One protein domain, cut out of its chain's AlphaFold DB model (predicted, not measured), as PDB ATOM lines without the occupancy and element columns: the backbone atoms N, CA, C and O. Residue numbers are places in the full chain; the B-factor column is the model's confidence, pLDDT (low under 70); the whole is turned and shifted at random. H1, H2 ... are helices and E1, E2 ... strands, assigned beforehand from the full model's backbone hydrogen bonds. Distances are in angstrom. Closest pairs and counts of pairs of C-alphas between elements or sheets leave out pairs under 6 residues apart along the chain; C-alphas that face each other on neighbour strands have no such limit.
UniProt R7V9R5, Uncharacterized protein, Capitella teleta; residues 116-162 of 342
ATOM      1  N   ARG A 116      -8.450   5.510  30.349       85.75
ATOM      2  CA  ARG A 116      -7.949   6.233  29.163       85.75
ATOM      3  C   ARG A 116      -8.364   5.569  27.848       85.75
ATOM      4  O   ARG A 116      -8.634   6.270  26.876       85.75
ATOM      5  N   THR A 117      -8.396   4.238  27.820       84.25
ATOM      6  CA  THR A 117      -8.816   3.459  26.648       84.25
ATOM      7  C   THR A 117     -10.308   3.639  26.385       84.25
ATOM      8  O   THR A 117     -10.691   3.903  25.249       84.25
ATOM      9  N   GLU A 118     -11.141   3.580  27.428       83.38
ATOM     10  CA  GLU A 118     -12.582   3.815  27.290       83.38
ATOM     11  C   GLU A 118     -12.873   5.259  26.869       83.38
ATOM     12  O   GLU A 118     -13.663   5.480  25.960       83.38
ATOM     13  N   TRP A 119     -12.193   6.253  27.447       87.56
ATOM     14  CA  TRP A 119     -12.354   7.644  27.015       87.56
ATOM     15  C   TRP A 119     -12.007   7.829  25.545       87.56
ATOM     16  O   TRP A 119     -12.773   8.465  24.828       87.56
ATOM     17  N   ARG A 120     -10.888   7.256  25.081       88.94
ATOM     18  CA  ARG A 120     -10.521   7.293  23.661       88.94
ATOM     19  C   ARG A 120     -11.639   6.712  22.794       88.94
ATOM     20  O   ARG A 120     -12.064   7.383  21.863       88.94
ATOM     21  N   ARG A 121     -12.168   5.542  23.169       87.25
ATOM     22  CA  ARG A 121     -13.307   4.916  22.483       87.25
ATOM     23  C   ARG A 121     -14.516   5.853  22.416       87.25
ATOM     24  O   ARG A 121     -15.117   5.998  21.361       87.25
ATOM     25  N   LEU A 122     -14.875   6.505  23.523       87.62
ATOM     26  CA  LEU A 122     -16.015   7.429  23.566       87.62
ATOM     27  C   LEU A 122     -15.807   8.658  22.672       87.62
ATOM     28  O   LEU A 122     -16.761   9.121  22.052       87.62
ATOM     29  N   PHE A 123     -14.578   9.175  22.585       91.19
ATOM     30  CA  PHE A 123     -14.248  10.271  21.671       91.19
ATOM     31  C   PHE A 123     -14.306   9.842  20.203       91.19
ATOM     32  O   PHE A 123     -14.880  10.574  19.404       91.19
ATOM     33  N   GLU A 124     -13.793   8.659  19.861       89.81
ATOM     34  CA  GLU A 124     -13.893   8.093  18.504       89.81
ATOM     35  C   GLU A 124     -15.358   7.907  18.087       89.81
ATOM     36  O   GLU A 124     -15.745   8.273  16.981       89.81
ATOM     37  N   ILE A 125     -16.196   7.402  18.997       88.56
ATOM     38  CA  ILE A 125     -17.636   7.261  18.764       88.56
ATOM     39  C   ILE A 125     -18.292   8.628  18.572       88.56
ATOM     40  O   ILE A 125     -19.051   8.797  17.627       88.56
ATOM     41  N   LYS A 126     -18.002   9.611  19.437       92.62
ATOM     42  CA  LYS A 126     -18.530  10.976  19.285       92.62
ATOM     43  C   LYS A 126     -18.189  11.539  17.909       92.62
ATOM     44  O   LYS A 126     -19.078  12.029  17.230       92.62
ATOM     45  N   GLU A 127     -16.928  11.440  17.502       92.69
ATOM     46  CA  GLU A 127     -16.469  11.941  16.209       92.69
ATOM     47  C   GLU A 127     -17.151  11.216  15.038       92.69
ATOM     48  O   GLU A 127     -17.542  11.850  14.060       92.69
ATOM     49  N   ALA A 128     -17.336   9.897  15.136       90.25
ATOM     50  CA  ALA A 128     -18.053   9.122  14.128       90.25
ATOM     51  C   ALA A 128     -19.539   9.508  14.046       90.25
ATOM     52  O   ALA A 128     -20.070   9.628  12.945       90.25
ATOM     53  N   GLU A 129     -20.204   9.725  15.183       89.75
ATOM     54  CA  GLU A 129     -21.598  10.175  15.226       89.75
ATOM     55  C   GLU A 129     -21.754  11.610  14.703       89.75
ATOM     56  O   GLU A 129     -22.727  11.878  14.005       89.75
ATOM     57  N   GLU A 130     -20.799  12.507  14.980       92.06
ATOM     58  CA  GLU A 130     -20.787  13.897  14.487       92.06
ATOM     59  C   GLU A 130     -20.608  13.979  12.965       92.06
ATOM     60  O   GLU A 130     -21.087  14.918  12.337       92.06
ATOM     61  N   LYS A 131     -19.957  12.985  12.352       94.50
ATOM     62  CA  LYS A 131     -19.776  12.907  10.892       94.50
ATOM     63  C   LYS A 131     -20.999  12.371  10.144       94.50
ATOM     64  O   LYS A 131     -21.014  12.430   8.915       94.50
ATOM     65  N   LYS A 132     -22.005  11.817  10.831       93.56
ATOM     66  CA  LYS A 132     -23.200  11.279  10.162       93.56
ATOM     67  C   LYS A 132     -24.119  12.417   9.706       93.56
ATOM     68  O   LYS A 132     -24.434  13.284  10.521       93.56
ATOM     69  N   PRO A 133     -24.640  12.379   8.466       93.69
ATOM     70  CA  PRO A 133     -25.547  13.417   7.972       93.69
ATOM     71  C   PRO A 133     -26.839  13.497   8.801       93.69
ATOM     72  O   PRO A 133     -27.327  14.588   9.070       93.69
ATOM     73  N   GLU A 134     -27.335  12.361   9.306       93.25
ATOM     74  CA  GLU A 134     -28.513  12.273  10.188       93.25
ATOM     75  C   GLU A 134     -28.352  13.004  11.532       93.25
ATOM     76  O   GLU A 134     -29.333  13.229  12.242       93.25
ATOM     77  N   ASN A 135     -27.114  13.330  11.911       91.44
ATOM     78  CA  ASN A 135     -26.779  13.975  13.175       91.44
ATOM     79  C   ASN A 135     -26.191  15.383  12.987       91.44
ATOM     80  O   ASN A 135     -25.723  15.958  13.966       91.44
ATOM     81  N   ALA A 136     -26.210  15.948  11.773       89.94
ATOM     82  CA  ALA A 136     -25.549  17.222  11.468       89.94
ATOM     83  C   ALA A 136     -26.028  18.395  12.350       89.94
ATOM     84  O   ALA A 136     -25.240  19.267  12.704       89.94
ATOM     85  N   GLU A 137     -27.303  18.390  12.746       91.88
ATOM     86  CA  GLU A 137     -27.906  19.415  13.613       91.88
ATOM     87  C   GLU A 137     -28.004  18.979  15.085       91.88
ATOM     88  O   GLU A 137     -28.406  19.762  15.948       91.88
ATOM     89  N   LYS A 138     -27.625  17.734  15.393       92.56
ATOM     90  CA  LYS A 138     -27.798  17.150  16.723       92.56
ATOM     91  C   LYS A 138     -26.631  17.481  17.638       92.56
ATOM     92  O   LYS A 138     -25.457  17.448  17.265       92.56
ATOM     93  N   ARG A 139     -26.931  17.729  18.909       92.06
ATOM     94  CA  ARG A 139     -25.933  18.008  19.937       92.06
ATOM     95  C   ARG A 139     -25.399  16.715  20.540       92.06
ATOM     96  O   ARG A 139     -26.009  16.138  21.445       92.06
ATOM     97  N   ILE A 140     -24.197  16.327  20.127       91.62
ATOM     98  CA  ILE A 140     -23.518  15.142  20.656       91.62
ATOM     99  C   ILE A 140     -22.588  15.525  21.819       91.62
ATOM    100  O   ILE A 140     -21.716  16.390  21.720       91.62
ATOM    101  N   ARG A 141     -22.772  14.875  22.971       93.06
ATOM    102  CA  ARG A 141     -22.012  15.097  24.213       93.06
ATOM    103  C   ARG A 141     -21.499  13.775  24.772       93.06
ATOM    104  O   ARG A 141     -22.131  12.743  24.600       93.06
ATOM    105  N   ILE A 142     -20.380  13.806  25.494       90.19
ATOM    106  CA  ILE A 142     -19.870  12.636  26.228       90.19
ATOM    107  C   ILE A 142     -20.072  12.864  27.723       90.19
ATOM    108  O   ILE A 142     -19.592  13.858  28.272       90.19
ATOM    109  N   ASP A 143     -20.722  11.915  28.389       86.38
ATOM    110  CA  ASP A 143     -20.711  11.796  29.842       86.38
ATOM    111  C   ASP A 143     -19.555  10.875  30.256       86.38
ATOM    112  O   ASP A 143     -19.653   9.648  30.213       86.38
ATOM    113  N   LEU A 144     -18.437  11.480  30.666       83.31
ATOM    114  CA  LEU A 144     -17.245  10.751  31.114       83.31
ATOM    115  C   LEU A 144     -17.437  10.042  32.465       83.31
ATOM    116  O   LEU A 144     -16.633   9.172  32.788       83.31
ATOM    117  N   ARG A 145     -18.449  10.416  33.267       79.25
ATOM    118  CA  ARG A 145     -18.738   9.756  34.553       79.25
ATOM    119  C   ARG A 145     -19.538   8.481  34.340       79.25
ATOM    120  O   ARG A 145     -19.258   7.479  34.987       79.25
ATOM    121  N   LYS A 146     -20.520   8.529  33.439       80.69
ATOM    122  CA  LYS A 146     -21.329   7.362  33.061       80.69
ATOM    123  C   LYS A 146     -20.711   6.538  31.930       80.69
ATOM    124  O   LYS A 146     -21.221   5.463  31.637       80.69
ATOM    125  N   CYS A 147     -19.631   7.027  31.316       78.94
ATOM    126  CA  CYS A 147     -18.993   6.449  30.132       78.94
ATOM    127  C   CYS A 147     -19.975   6.269  28.962       78.94
ATOM    128  O   CYS A 147     -20.080   5.188  28.390       78.94
ATOM    129  N   GLN A 148     -20.723   7.322  28.624       84.38
ATOM    130  CA  GLN A 148     -21.786   7.279  27.610       84.38
ATOM    131  C   GLN A 148     -21.687   8.451  26.635       84.38
ATOM    132  O   GLN A 148     -21.177   9.517  26.983       84.38
ATOM    133  N   VAL A 149     -22.212   8.260  25.424       85.19
ATOM    134  CA  VAL A 149     -22.408   9.334  24.442       85.19
ATOM    135  C   VAL A 149     -23.901   9.655  24.388       85.19
ATOM    136  O   VAL A 149     -24.744   8.761  24.342       85.19
ATOM    137  N   ILE A 150     -24.228  10.940  24.446       88.56
ATOM    138  CA  ILE A 150     -25.587  11.477  24.474       88.56
ATOM    139  C   ILE A 150     -25.795  12.257  23.177       88.56
ATOM    140  O   ILE A 150     -25.002  13.153  22.892       88.56
ATOM    141  N   CYS A 151     -26.848  11.942  22.426       88.88
ATOM    142  CA  CYS A 151     -27.248  12.636  21.202       88.88
ATOM    143  C   CYS A 151     -28.633  13.252  21.433       88.88
ATOM    144  O   CYS A 151     -29.580  12.516  21.688       88.88
ATOM    145  N   ASP A 152     -28.747  14.584  21.467       85.56
ATOM    146  CA  ASP A 152     -30.011  15.306  21.736       85.56
ATOM    147  C   ASP A 152     -30.786  14.837  22.977       85.56
ATOM    148  O   ASP A 152     -32.011  14.790  23.022       85.56
ATOM    149  N   GLY A 153     -30.054  14.470  24.028       80.44
ATOM    150  CA  GLY A 153     -30.649  13.958  25.264       80.44
ATOM    151  C   GLY A 153     -31.063  12.485  25.202       80.44
ATOM    152  O   GLY A 153     -31.357  11.914  26.251       80.44
ATOM    153  N   GLN A 154     -31.006  11.839  24.034       78.81
ATOM    154  CA  GLN A 154     -31.105  10.388  23.921       78.81
ATOM    155  C   GLN A 154     -29.764   9.728  24.251       78.81
ATOM    156  O   GLN A 154     -28.689  10.131  23.794       78.81
ATOM    157  N   PHE A 155     -29.834   8.704  25.098       70.06
ATOM    158  CA  PHE A 155     -28.669   7.964  25.553       70.06
ATOM    159  C   PHE A 155     -28.320   6.880  24.542       70.06
ATOM    160  O   PHE A 155     -29.064   5.915  24.376       70.06
ATOM    161  N   HIS A 156     -27.141   6.980  23.943       61.75
ATOM    162  CA  HIS A 156     -26.533   5.847  23.267       61.75
ATOM    163  C   HIS A 156     -25.573   5.197  24.265       61.75
ATOM    164  O   HIS A 156     -24.397   5.554  24.379       61.75
ATOM    165  N   SER A 157     -26.097   4.267  25.071       53.88
ATOM    166  CA  SER A 157     -25.246   3.446  25.928       53.88
ATOM    167  C   SER A 157     -24.501   2.448  25.047       53.88
ATOM    168  O   SER A 157     -25.033   1.405  24.667       53.88
ATOM    169  N   PHE A 158     -23.260   2.764  24.702       57.28
ATOM    170  CA  PHE A 158     -22.379   1.792  24.078       57.28
ATOM    171  C   PHE A 158     -21.948   0.801  25.153       57.28
ATOM    172  O   PHE A 158     -21.308   1.193  26.127       57.28
ATOM    173  N   THR A 159     -22.298  -0.477  24.983       58.41
ATOM    174  CA  THR A 159     -21.929  -1.573  25.893       58.41
ATOM    175  C   THR A 159     -20.461  -1.421  26.303       58.41
ATOM    176  O   THR A 159     -19.590  -1.308  25.428       58.41
ATOM    177  N   LEU A 160     -20.177  -1.346  27.610       60.97
ATOM    178  CA  LEU A 160     -18.816  -1.122  28.117       60.97
ATOM    179  C   LEU A 160     -17.870  -2.184  27.540       60.97
ATOM    180  O   LEU A 160     -18.263  -3.341  27.386       60.97
ATOM    181  N   LEU A 161     -16.606  -1.847  27.268       60.31
ATOM    182  CA  LEU A 161     -15.616  -2.831  26.794       60.31
ATOM    183  C   LEU A 161     -15.542  -4.069  27.710       60.31
ATOM    184  O   LEU A 161     -15.370  -5.192  27.233       60.31
ATOM    185  N   ALA A 162     -15.711  -3.877  29.020       56.31
ATOM    186  CA  ALA A 162     -15.781  -4.954  30.005       56.31
ATOM    187  C   ALA A 162     -17.045  -5.823  29.862       56.31
ATOM    188  O   ALA A 162     -16.989  -7.037  30.041       56.31
TER     189      ALA A 162
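Overview. This is residues 116 to 162 of the 342 residues of an uncharacterized protein of Capitella teleta (UniProt R7V9R5). A small three-stranded sheet, E1 E2 E3, has one long helix, H1, along one face, over E1 and E2, in two layers. The 47 printed residues include, in chain order, H1 E1 E2 E3; the sheet, ordered E1 - E2 - E3, is a meander, each strand the antiparallel neighbour of the one before. The class is mixed; the whole is compact, with a radius of gyration of the C-alphas of 10.3 A, and spans 30 by 18 by 14 A.

Arrangement. E1, residues 140 to 143, and E2, residues 148 to 151, form a hairpin, with N 141 and O 150 within hydrogen-bond range at 2.8 A. E2 and E3, residues 154 to 156, form another, with N 156 and O 149 at 3.0 A. H1, residues 116 to 130, is on the sheet at a height of 9.1 A, at 8 degrees to E1 on the local plane. Its closest C-alphas to E1 are those of Lys 126 and Ile 140, 6.6 A apart. In H1 every O i to N i+4 pair is within hydrogen-bond range.

Along the chain. H1 runs 21.0 A from C-alpha 116 at (-7.949, 6.233, 29.163). E1 measures 10.2 A, E2 10.0 A and E3 6.5 A, ending at C-alpha 156 (-26.533, 5.847, 23.267).

Size, cuts and confidence. The farthest C-alphas, of Glu 137 and Ala 162, are 31.8 A apart. The printed part has no cut and no long link. Residues 156 to 162 have pLDDT under 70.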